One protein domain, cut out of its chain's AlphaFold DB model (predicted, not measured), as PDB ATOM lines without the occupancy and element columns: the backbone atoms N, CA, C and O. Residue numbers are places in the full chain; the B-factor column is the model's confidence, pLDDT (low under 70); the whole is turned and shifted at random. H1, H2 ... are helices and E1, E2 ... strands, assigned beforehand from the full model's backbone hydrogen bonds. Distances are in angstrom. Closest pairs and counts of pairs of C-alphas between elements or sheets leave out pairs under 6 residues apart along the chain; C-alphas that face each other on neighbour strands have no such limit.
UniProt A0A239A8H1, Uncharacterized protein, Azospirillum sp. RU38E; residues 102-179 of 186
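Overview. This is residues 102 to 179 of the 186 residues of an uncharacterized protein of Azospirillum sp. RU38E (UniProt A0A239A8H1). A strongly twisted four-stranded sheet has one helix, H3, packed over one face, with the other face bare; at one end of the sheet the two short helices H1 and H2 make a small head that adds to the length. The printed part has 78 residues, with three named helices and four named strands in the order E1, E2, H1, H2, E3, H3, E4. The sheet is mixed, ordered E1, E3, E2, E4, and the class is mixed, helices and strands. The whole is only just compact, close to loose, with a radius of gyration of the C-alphas of 13.6 A, and spans 44 by 22 by 18 A.

Arrangement. Strand E1, residues 102 to 106, is an edge strand and the parallel neighbour of E3, residues 143 to 150, at 20 degrees; N 104 and O 145 are 2.8 A apart, within hydrogen-bond range. E2, residues 114 to 122, is antiparallel to E3 at 146 degrees, with N 116 and O 148 at 2.8 A. E1 and E2 are apart. The other edge strand, E4, residues 170 to 178, is antiparallel to E2 at 156 degrees, with N 119 and O 173 at 2.9 A; E4 bends by 53 degrees at residue 174. H1, residues 123 to 131, touches H2, residues 138 to 141, and their closest C-alphas are those of Ala 126 and Trp 140, 4.8 A apart. H1 is only just not on the sheet, with 4 pairs of C-alphas within 10 A, while H2 only grazes it with residues 139 to 141. H3, residues 153 to 163, is on the sheet, forming two layers, a helix on one face of a sheet; its closest C-alphas to E3 are those of Ala 156 and Ala 150, 5.3 A apart. E3, H3 and E4 form a split strand-helix-strand unit, two strands running the same way with E2 between them, and its crossover is right-handed. H3 is apart from H1 and H2. In H1 and H3 every O i to N i+4 pair is within hydrogen-bond range; H2 is too short for such a pair.

Along the chain. E1 begins at C-alpha 102 (49.520, -22.030, -23.107) and is 13.3 A long. E2 measures 25.6 A, H1 12.5 A and H2 5.9 A. E3 is 22.5 A long and H3 15.3 A, with C-alpha 153 at (31.586, -10.138, -27.477). E4 is 22.3 A long and ends at C-alpha 178 (39.966, -12.566, -34.456).

Size, cuts and confidence. The C-alphas farthest apart are those of Ile 111 and Lys 131, at 44.2 A. The printed part has no cut and no long link. The mean pLDDT of the printed part is 85.6; residues 132 to 137 and residue 179 are under 70.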
ATOM      1  N   VAL A 102      50.502 -21.015 -23.482       89.06
ATOM      2  CA  VAL A 102      49.520 -22.030 -23.107       89.06
ATOM      3  C   VAL A 102      48.157 -21.569 -23.603       89.06
ATOM      4  O   VAL A 102      47.666 -20.515 -23.201       89.06
ATOM      5  N   TRP A 103      47.561 -22.358 -24.493       90.25
ATOM      6  CA  TRP A 103      46.279 -22.050 -25.116       90.25
ATOM      7  C   TRP A 103      45.145 -22.858 -24.495       90.25
ATOM      8  O   TRP A 103      45.115 -24.085 -24.575       90.25
ATOM      9  N   HIS A 104      44.170 -22.145 -23.948       89.94
ATOM     10  CA  HIS A 104      42.926 -22.683 -23.413       89.94
ATOM     11  C   HIS A 104      41.816 -22.505 -24.442       89.94
ATOM     12  O   HIS A 104      41.774 -21.495 -25.142       89.94
ATOM     13  N   HIS A 105      40.909 -23.470 -24.537       90.06
ATOM     14  CA  HIS A 105      39.782 -23.413 -25.464       90.06
ATOM     15  C   HIS A 105      38.479 -23.415 -24.674       90.06
ATOM     16  O   HIS A 105      38.308 -24.215 -23.756       90.06
ATOM     17  N   LEU A 106      37.576 -22.505 -25.026       89.88
ATOM     18  CA  LEU A 106      36.298 -22.318 -24.362       89.88
ATOM     19  C   LEU A 106      35.172 -22.187 -25.393       89.88
ATOM     20  O   LEU A 106      35.308 -21.489 -26.400       89.88
ATOM     21  N   GLY A 107      34.043 -22.828 -25.107       82.81
ATOM     22  CA  GLY A 107      32.926 -22.919 -26.041       82.81
ATOM     23  C   GLY A 107      33.164 -23.953 -27.143       82.81
ATOM     24  O   GLY A 107      34.231 -24.559 -27.253       82.81
ATOM     25  N   GLN A 108      32.134 -24.172 -27.951       83.19
ATOM     26  CA  GLN A 108      32.181 -25.026 -29.133       83.19
ATOM     27  C   GLN A 108      31.903 -24.158 -30.351       83.19
ATOM     28  O   GLN A 108      31.065 -23.269 -30.286       83.19
ATOM     29  N   GLN A 109      32.615 -24.409 -31.447       84.06
ATOM     30  CA  GLN A 109      32.430 -23.657 -32.680       84.06
ATOM     31  C   GLN A 109      31.056 -23.982 -33.285       84.06
ATOM     32  O   GLN A 109      30.866 -25.074 -33.823       84.06
ATOM     33  N   ALA A 110      30.115 -23.039 -33.221       84.69
ATOM     34  CA  ALA A 110      28.842 -23.122 -33.927       84.69
ATOM     35  C   ALA A 110      28.817 -22.206 -35.163       84.69
ATOM     36  O   ALA A 110      29.638 -21.301 -35.345       84.69
ATOM     37  N   ILE A 111      27.858 -22.457 -36.058       80.31
ATOM     38  CA  ILE A 111      27.643 -21.617 -37.240       80.31
ATOM     39  C   ILE A 111      27.185 -20.230 -36.775       80.31
ATOM     40  O   ILE A 111      26.156 -20.107 -36.118       80.31
ATOM     41  N   GLY A 112      27.934 -19.192 -37.153       80.25
ATOM     42  CA  GLY A 112      27.661 -17.804 -36.761       80.25
ATOM     43  C   GLY A 112      28.528 -17.292 -35.610       80.25
ATOM     44  O   GLY A 112      28.523 -16.089 -35.358       80.25
ATOM     45  N   ASP A 113      29.324 -18.156 -34.976       86.12
ATOM     46  CA  ASP A 113      30.253 -17.738 -33.931       86.12
ATOM     47  C   ASP A 113      31.486 -17.034 -34.497       86.12
ATOM     48  O   ASP A 113      32.004 -17.352 -35.573       86.12
ATOM     49  N   SER A 114      31.982 -16.075 -33.721       88.06
ATOM     50  CA  SER A 114      33.266 -15.417 -33.929       88.06
ATOM     51  C   SER A 114      34.286 -15.942 -32.921       88.06
ATOM     52  O   SER A 114      33.940 -16.304 -31.794       88.06
ATOM     53  N   LEU A 115      35.554 -15.980 -33.333       90.31
ATOM     54  CA  LEU A 115      36.653 -16.332 -32.443       90.31
ATOM     55  C   LEU A 115      37.106 -15.089 -31.687       90.31
ATOM     56  O   LEU A 115      37.529 -14.102 -32.289       90.31
ATOM     57  N   PHE A 116      37.085 -15.167 -30.367       91.06
ATOM     58  CA  PHE A 116      37.678 -14.170 -29.495       91.06
ATOM     59  C   PHE A 116      38.908 -14.750 -28.802       91.06
ATOM     60  O   PHE A 116      38.928 -15.921 -28.422       91.06
ATOM     61  N   VAL A 117      39.937 -13.927 -28.628       92.56
ATOM     62  CA  VAL A 117      41.144 -14.268 -27.875       92.56
ATOM     63  C   VAL A 117      41.252 -13.340 -26.677       92.56
ATOM     64  O   VAL A 117      41.135 -12.127 -26.822       92.56
ATOM     65  N   ALA A 118      41.480 -13.913 -25.501       91.31
ATOM     66  CA  ALA A 118      41.731 -13.180 -24.266       91.31
ATOM     67  C   ALA A 118      43.033 -13.648 -23.619       91.31
ATOM     68  O   ALA A 118      43.387 -14.824 -23.701       91.31
ATOM     69  N   LYS A 119      43.732 -12.750 -22.928       91.00
ATOM     70  CA  LYS A 119      44.865 -13.123 -22.071       91.00
ATOM     71  C   LYS A 119      44.356 -13.430 -20.666       91.00
ATOM     72  O   LYS A 119      43.559 -12.670 -20.115       91.00
ATOM     73  N   LEU A 120      44.845 -14.521 -20.087       91.44
ATOM     74  CA  LEU A 120      44.514 -14.962 -18.735       91.44
ATOM     75  C   LEU A 120      45.736 -14.827 -17.833       91.44
ATOM     76  O   LEU A 120      46.827 -15.278 -18.179       91.44
ATOM     77  N   ASP A 121      45.552 -14.225 -16.666       89.25
ATOM     78  CA  ASP A 121      46.621 -14.030 -15.693       89.25
ATOM     79  C   ASP A 121      46.092 -14.304 -14.279       89.25
ATOM     80  O   ASP A 121      45.005 -13.854 -13.916       89.25
ATOM     81  N   ASN A 122      46.842 -15.061 -13.480       90.00
ATOM     82  CA  ASN A 122      46.527 -15.331 -12.078       90.00
ATOM     83  C   ASN A 122      47.805 -15.169 -11.256       90.00
ATOM     84  O   ASN A 122      48.667 -16.048 -11.237       90.00
ATOM     85  N   LYS A 123      47.919 -14.028 -10.571       87.19
ATOM     86  CA  LYS A 123      49.138 -13.658  -9.845       87.19
ATOM     87  C   LYS A 123      49.485 -14.660  -8.745       87.19
ATOM     88  O   LYS A 123      50.645 -15.013  -8.586       87.19
ATOM     89  N   ARG A 124      48.481 -15.153  -8.012       87.56
ATOM     90  CA  ARG A 124      48.700 -16.100  -6.912       87.56
ATOM     91  C   ARG A 124      49.269 -17.418  -7.430       87.56
ATOM     92  O   ARG A 124      50.229 -17.922  -6.859       87.56
ATOM     93  N   LEU A 125      48.689 -17.967  -8.498       86.56
ATOM     94  CA  LEU A 125      49.160 -19.224  -9.080       86.56
ATOM     95  C   LEU A 125      50.524 -19.062  -9.762       86.56
ATOM     96  O   LEU A 125      51.368 -19.944  -9.622       86.56
ATOM     97  N   ALA A 126      50.771 -17.920 -10.412       84.56
ATOM     98  CA  ALA A 126      52.086 -17.588 -10.954       84.56
ATOM     99  C   ALA A 126      53.150 -17.564  -9.842       84.56
ATOM    100  O   ALA A 126      54.137 -18.292  -9.929       84.56
ATOM    101  N   ASP A 127      52.908 -16.828  -8.751       84.81
ATOM    102  CA  ASP A 127      53.844 -16.707  -7.625       84.81
ATOM    103  C   ASP A 127      54.149 -18.065  -6.966       84.81
ATOM    104  O   ASP A 127      55.300 -18.340  -6.627       84.81
ATOM    105  N   VAL A 128      53.141 -18.931  -6.795       84.56
ATOM    106  CA  VAL A 128      53.344 -20.287  -6.246       84.56
ATOM    107  C   VAL A 128      54.141 -21.151  -7.224       84.56
ATOM    108  O   VAL A 128      55.101 -21.797  -6.814       84.56
ATOM    109  N   SER A 129      53.819 -21.100  -8.521       81.50
ATOM    110  CA  SER A 129      54.524 -21.882  -9.544       81.50
ATOM    111  C   SER A 129      56.003 -21.510  -9.688       81.50
ATOM    112  O   SER A 129      56.800 -22.337 -10.131       81.50
ATOM    113  N   HIS A 130      56.391 -20.284  -9.320       77.06
ATOM    114  CA  HIS A 130      57.789 -19.851  -9.299       77.06
ATOM    115  C   HIS A 130      58.537 -20.262  -8.023       77.06
ATOM    116  O   HIS A 130      59.753 -20.420  -8.075       77.06
ATOM    117  N   LYS A 131      57.838 -20.421  -6.891       78.38
ATOM    118  CA  LYS A 131      58.450 -20.790  -5.603       78.38
ATOM    119  C   LYS A 131      58.722 -22.284  -5.490       78.38
ATOM    120  O   LYS A 131      59.804 -22.665  -5.065       78.38
ATOM    121  N   ASP A 132      57.766 -23.095  -5.920       68.88
ATOM    122  CA  ASP A 132      57.818 -24.545  -5.804       68.88
ATOM    123  C   ASP A 132      57.595 -25.165  -7.180       68.88
ATOM    124  O   ASP A 132      56.635 -24.837  -7.882       68.88
ATOM    125  N   PHE A 133      58.479 -26.079  -7.578       61.75
ATOM    126  CA  PHE A 133      58.361 -26.724  -8.885       61.75
ATOM    127  C   PHE A 133      57.190 -27.707  -8.973       61.75
ATOM    128  O   PHE A 133      56.655 -27.898 -10.063       61.75
ATOM    129  N   ASP A 134      56.755 -28.226  -7.823       63.38
ATOM    130  CA  ASP A 134      55.808 -29.338  -7.736       63.38
ATOM    131  C   ASP A 134      54.439 -28.968  -7.133       63.38
ATOM    132  O   ASP A 134      53.521 -29.784  -7.186       63.38
ATOM    133  N   SER A 135      54.256 -27.768  -6.557       62.31
ATOM    134  CA  SER A 135      53.034 -27.451  -5.786       62.31
ATOM    135  C   SER A 135      51.958 -26.664  -6.550       62.31
ATOM    136  O   SER A 135      50.803 -26.649  -6.122       62.31
ATOM    137  N   ALA A 136      52.275 -26.067  -7.707       62.69
ATOM    138  CA  ALA A 136      51.289 -25.451  -8.601       62.69
ATOM    139  C   ALA A 136      51.453 -25.918 -10.056       62.69
ATOM    140  O   ALA A 136      52.567 -26.226 -10.483       62.69
ATOM    141  N   PRO A 137      50.368 -25.927 -10.860       68.50
ATOM    142  CA  PRO A 137      50.450 -26.276 -12.272       68.50
ATOM    143  C   PRO A 137      51.471 -25.394 -13.005       68.50
ATOM    144  O   PRO A 137      51.338 -24.170 -13.041       68.50
ATOM    145  N   VAL A 138      52.464 -26.030 -13.636       74.50
ATOM    146  CA  VAL A 138      53.600 -25.378 -14.324       74.50
ATOM    147  C   VAL A 138      53.148 -24.381 -15.405       74.50
ATOM    148  O   VAL A 138      53.877 -23.448 -15.738       74.50
ATOM    149  N   ILE A 139      51.918 -24.520 -15.911       84.69
ATOM    150  CA  ILE A 139      51.311 -23.633 -16.916       84.69
ATOM    151  C   ILE A 139      51.248 -22.158 -16.490       84.69
ATOM    152  O   ILE A 139      51.254 -21.278 -17.348       84.69
ATOM    153  N   TRP A 140      51.224 -21.865 -15.186       86.88
ATOM    154  CA  TRP A 140      51.110 -20.494 -14.674       86.88
ATOM    155  C   TRP A 140      52.414 -19.694 -14.712       86.88
ATOM    156  O   TRP A 140      52.391 -18.485 -14.491       86.88
ATOM    157  N   ARG A 141      53.531 -20.338 -15.066       81.06
ATOM    158  CA  ARG A 141      54.820 -19.674 -15.322       81.06
ATOM    159  C   ARG A 141      54.856 -18.927 -16.647       81.06
ATOM    160  O   ARG A 141      55.683 -18.043 -16.850       81.06
ATOM    161  N   TYR A 142      53.981 -19.326 -17.559       86.31
ATOM    162  CA  TYR A 142      53.989 -18.896 -18.943       86.31
ATOM    163  C   TYR A 142      52.805 -17.988 -19.250       86.31
ATOM    164  O   TYR A 142      51.875 -17.820 -18.453       86.31
ATOM    165  N   GLN A 143      52.826 -17.386 -20.434       87.12
ATOM    166  CA  GLN A 143      51.684 -16.623 -20.906       87.12
ATOM    167  C   GLN A 143      50.507 -17.559 -21.223       87.12
ATOM    168  O   GLN A 143      50.609 -18.451 -22.065       87.12
ATOM    169  N   ASN A 144      49.372 -17.326 -20.564       90.69
ATOM    170  CA  ASN A 144      48.138 -18.069 -20.792       90.69
ATOM    171  C   ASN A 144      47.195 -17.254 -21.683       90.69
ATOM    172  O   ASN A 144      46.922 -16.079 -21.422       90.69
ATOM    173  N   GLN A 145      46.697 -17.878 -22.744       91.94
ATOM    174  CA  GLN A 145      45.765 -17.285 -23.698       91.94
ATOM    175  C   GLN A 145      44.533 -18.178 -23.826       91.94
ATOM    176  O   GLN A 145      44.641 -19.399 -23.793       91.94
ATOM    177  N   ILE A 146      43.354 -17.582 -23.966       92.44
ATOM    178  CA  ILE A 146      42.084 -18.294 -24.090       92.44
ATOM    179  C   ILE A 146      41.474 -17.966 -25.446       92.44
ATOM    180  O   ILE A 146      41.316 -16.798 -25.789       92.44
ATOM    181  N   ARG A 147      41.095 -19.003 -26.187       92.69
ATOM    182  CA  ARG A 147      40.255 -18.936 -27.381       92.69
ATOM    183  C   ARG A 147      38.817 -19.218 -26.993       92.69
ATOM    184  O   ARG A 147      38.543 -20.254 -26.395       92.69
ATOM    185  N   VAL A 148      37.918 -18.313 -27.348       92.56
ATOM    186  CA  VAL A 148      36.492 -18.404 -27.034       92.56
ATOM    187  C   VAL A 148      35.693 -18.309 -28.318       92.56
ATOM    188  O   VAL A 148      35.801 -17.316 -29.037       92.56
ATOM    189  N   TRP A 149      34.876 -19.320 -28.585       91.69
ATOM    190  CA  TRP A 149      33.868 -19.259 -29.640       91.69
ATOM    191  C   TRP A 149      32.558 -18.749 -29.050       91.69
ATOM    192  O   TRP A 149      32.041 -19.326 -28.093       91.69
ATOM    193  N   ALA A 150      32.063 -17.630 -29.576       89.81
ATOM    194  CA  ALA A 150      30.794 -17.043 -29.159       89.81
ATOM    195  C   ALA A 150      30.176 -16.206 -30.291       89.81
ATOM    196  O   ALA A 150      30.908 -15.664 -31.124       89.81
ATOM    197  N   PRO A 151      28.852 -16.003 -30.303       88.75
ATOM    198  CA  PRO A 151      28.191 -15.216 -31.344       88.75
ATOM    199  C   PRO A 151      28.324 -13.702 -31.114       88.75
ATOM    200  O   PRO A 151      28.150 -12.915 -32.039       88.75
ATOM    201  N   SER A 152      28.644 -13.266 -29.890       89.56
ATOM    202  CA  SER A 152      28.864 -11.856 -29.555       89.56
ATOM    203  C   SER A 152      29.961 -11.679 -28.507       89.56
ATOM    204  O   SER A 152      30.226 -12.575 -27.703       89.56
ATOM    205  N   GLU A 153      30.563 -10.488 -28.469       89.25
ATOM    206  CA  GLU A 153      31.586 -10.138 -27.477       89.25
ATOM    207  C   GLU A 153      31.038 -10.218 -26.042       89.25
ATOM    208  O   GLU A 153      31.710 -10.703 -25.132       89.25
ATOM    209  N   HIS A 154      29.791  -9.785 -25.830       91.00
ATOM    210  CA  HIS A 154      29.156  -9.836 -24.515       91.00
ATOM    211  C   HIS A 154      29.037 -11.276 -24.005       91.00
ATOM    212  O   HIS A 154      29.383 -11.557 -22.857       91.00
ATOM    213  N   GLN A 155      28.632 -12.203 -24.874       89.94
ATOM    214  CA  GLN A 155      28.543 -13.616 -24.521       89.94
ATOM    215  C   GLN A 155      29.925 -14.247 -24.312       89.94
ATOM    216  O   GLN A 155      30.097 -15.019 -23.372       89.94
ATOM    217  N   ALA A 156      30.934 -13.865 -25.103       89.31
ATOM    218  CA  ALA A 156      32.316 -14.287 -24.871       89.31
ATOM    219  C   ALA A 156      32.811 -13.865 -23.477       89.31
ATOM    220  O   ALA A 156      33.402 -14.669 -22.757       89.31
ATOM    221  N   ARG A 157      32.518 -12.625 -23.054       91.00
ATOM    222  CA  ARG A 157      32.862 -12.126 -21.711       91.00
ATOM    223  C   ARG A 157      32.134 -12.880 -20.605       91.00
ATOM    224  O   ARG A 157      32.758 -13.189 -19.596       91.00
ATOM    225  N   GLN A 158      30.852 -13.194 -20.788       91.50
ATOM    226  CA  GLN A 158      30.093 -13.994 -19.822       91.50
ATOM    227  C   GLN A 158      30.669 -15.407 -19.683       91.50
ATOM    228  O   GLN A 158      30.899 -15.867 -18.568       91.50
ATOM    229  N   LEU A 159      30.968 -16.077 -20.800       90.88
ATOM    230  CA  LEU A 159      31.584 -17.404 -20.790       90.88
ATOM    231  C   LEU A 159      32.954 -17.384 -20.095       90.88
ATOM    232  O   LEU A 159      33.239 -18.254 -19.274       90.88
ATOM    233  N   LEU A 160      33.773 -16.365 -20.368       91.50
ATOM    234  CA  LEU A 160      35.059 -16.170 -19.699       91.50
ATOM    235  C   LEU A 160      34.911 -15.917 -18.198       91.50
ATOM    236  O   LEU A 160      35.654 -16.503 -17.421       91.50
ATOM    237  N   ALA A 161      33.963 -15.074 -17.786       90.62
ATOM    238  CA  ALA A 161      33.725 -14.768 -16.377       90.62
ATOM    239  C   ALA A 161      33.200 -15.983 -15.597       90.62
ATOM    240  O   ALA A 161      33.526 -16.140 -14.423       90.62
ATOM    241  N   ASN A 162      32.423 -16.850 -16.251       92.12
ATOM    242  CA  ASN A 162      31.921 -18.083 -15.652       92.12
ATOM    243  C   ASN A 162      33.020 -19.142 -15.506       92.12
ATOM    244  O   ASN A 162      33.074 -19.830 -14.492       92.12
ATOM    245  N   ALA A 163      33.887 -19.287 -16.512       89.44
ATOM    246  CA  ALA A 163      34.969 -20.271 -16.492       89.44
ATOM    247  C   ALA A 163      36.176 -19.831 -15.650       89.44
ATOM    248  O   ALA A 163      36.847 -20.669 -15.056       89.44
ATOM    249  N   TYR A 164      36.448 -18.526 -15.599       91.75
ATOM    250  CA  TYR A 164      37.575 -17.929 -14.883       91.75
ATOM    251  C   TYR A 164      37.078 -16.781 -13.993       91.75
ATOM    252  O   TYR A 164      37.243 -15.603 -14.335       91.75
ATOM    253  N   PRO A 165      36.445 -17.103 -12.854       91.19
ATOM    254  CA  PRO A 165      35.832 -16.101 -11.999       91.19
ATOM    255  C   PRO A 165      36.884 -15.210 -11.318       91.19
ATOM    256  O   PRO A 165      37.869 -15.705 -10.763       91.19
ATOM    257  N   PRO A 166      36.671 -13.882 -11.255       88.12
ATOM    258  CA  PRO A 166      37.625 -12.965 -10.627       88.12
ATOM    259  C   PRO A 166      37.770 -13.191  -9.114       88.12
ATOM    260  O   PRO A 166      38.796 -12.845  -8.534       88.12
ATOM    261  N   GLN A 167      36.772 -13.813  -8.477       90.50
ATOM    262  CA  GLN A 167      36.788 -14.179  -7.054       90.50
ATOM    263  C   GLN A 167      37.901 -15.188  -6.722       90.50
ATOM    264  O   GLN A 167      38.432 -15.174  -5.614       90.50
ATOM    265  N   GLU A 168      38.305 -16.012  -7.693       87.88
ATOM    266  CA  GLU A 168      39.414 -16.967  -7.566       87.88
ATOM    267  C   GLU A 168      40.781 -16.343  -7.917       87.88
ATOM    268  O   GLU A 168      41.815 -17.014  -7.909       87.88
ATOM    269  N   GLY A 169      40.813 -15.034  -8.197       86.69
ATOM    270  CA  GLY A 169      42.032 -14.286  -8.508       86.69
ATOM    271  C   GLY A 169      42.437 -14.310  -9.982       86.69
ATOM    272  O   GLY A 169      43.550 -13.886 -10.310       86.69
ATOM    273  N   TYR A 170      41.562 -14.779 -10.876       91.56
ATOM    274  CA  TYR A 170      41.777 -14.672 -12.318       91.56
ATOM    275  C   TYR A 170      41.569 -13.238 -12.801       91.56
ATOM    276  O   TYR A 170      40.599 -12.563 -12.458       91.56
ATOM    277  N   THR A 171      42.482 -12.785 -13.649       89.62
ATOM    278  CA  THR A 171      42.416 -11.494 -14.321       89.62
ATOM    279  C   THR A 171      42.438 -11.720 -15.824       89.62
ATOM    280  O   THR A 171      43.352 -12.334 -16.375       89.62
ATOM    281  N   LEU A 172      41.389 -11.244 -16.488       87.94
ATOM    282  CA  LEU A 172      41.254 -11.293 -17.937       87.94
ATOM    283  C   LEU A 172      41.743  -9.962 -18.502       87.94
ATOM    284  O   LEU A 172      41.263  -8.900 -18.100       87.94
ATOM    285  N   ARG A 173      42.694 -10.007 -19.433       84.75
ATOM    286  CA  ARG A 173      43.191  -8.823 -20.142       84.75
ATOM    287  C   ARG A 173      42.848  -8.939 -21.617       84.75
ATOM    288  O   ARG A 173      43.032 -10.007 -22.188       84.75
ATOM    289  N   GLU A 174      42.417  -7.819 -22.200       81.19
ATOM    290  CA  GLU A 174      42.280  -7.605 -23.650       81.19
ATOM    291  C   GLU A 174      41.492  -8.715 -24.371       81.19
ATOM    292  O   GLU A 174      42.052  -9.732 -24.763       81.19
ATOM    293  N   LEU A 175      40.189  -8.508 -24.581       86.69
ATOM    294  CA  LEU A 175      39.399  -9.375 -25.455       86.69
ATOM    295  C   LEU A 175      39.511  -8.859 -26.892       86.69
ATOM    296  O   LEU A 175      39.061  -7.753 -27.185       86.69
ATOM    297  N   ILE A 176      40.119  -9.651 -27.766       89.19
ATOM    298  CA  ILE A 176      40.363  -9.301 -29.164       89.19
ATOM    299  C   ILE A 176      39.529 -10.226 -30.040       89.19
ATOM    300  O   ILE A 176      39.623 -11.449 -29.933       89.19
ATOM    301  N   THR A 177      38.730  -9.653 -30.934       86.94
ATOM    302  CA  THR A 177      38.043 -10.423 -31.971       86.94
ATOM    303  C   THR A 177      39.043 -10.784 -33.059       86.94
ATOM    304  O   THR A 177      39.605  -9.905 -33.712       86.94
ATOM    305  N   VAL A 178      39.244 -12.075 -33.285       82.06
ATOM    306  CA  VAL A 178      39.966 -12.566 -34.456       82.06
ATOM    307  C   VAL A 178      38.937 -12.615 -35.578       82.06
ATOM    308  O   VAL A 178      38.134 -13.545 -35.663       82.06
ATOM    309  N   SER A 179      38.875 -11.548 -36.380       60.38
ATOM    310  CA  SER A 179      37.970 -11.491 -37.529       60.38
ATOM    311  C   SER A 179      38.198 -12.708 -38.431       60.38
ATOM    312  O   SER A 179      39.324 -13.182 -38.574       60.38
TER     313      SER A 179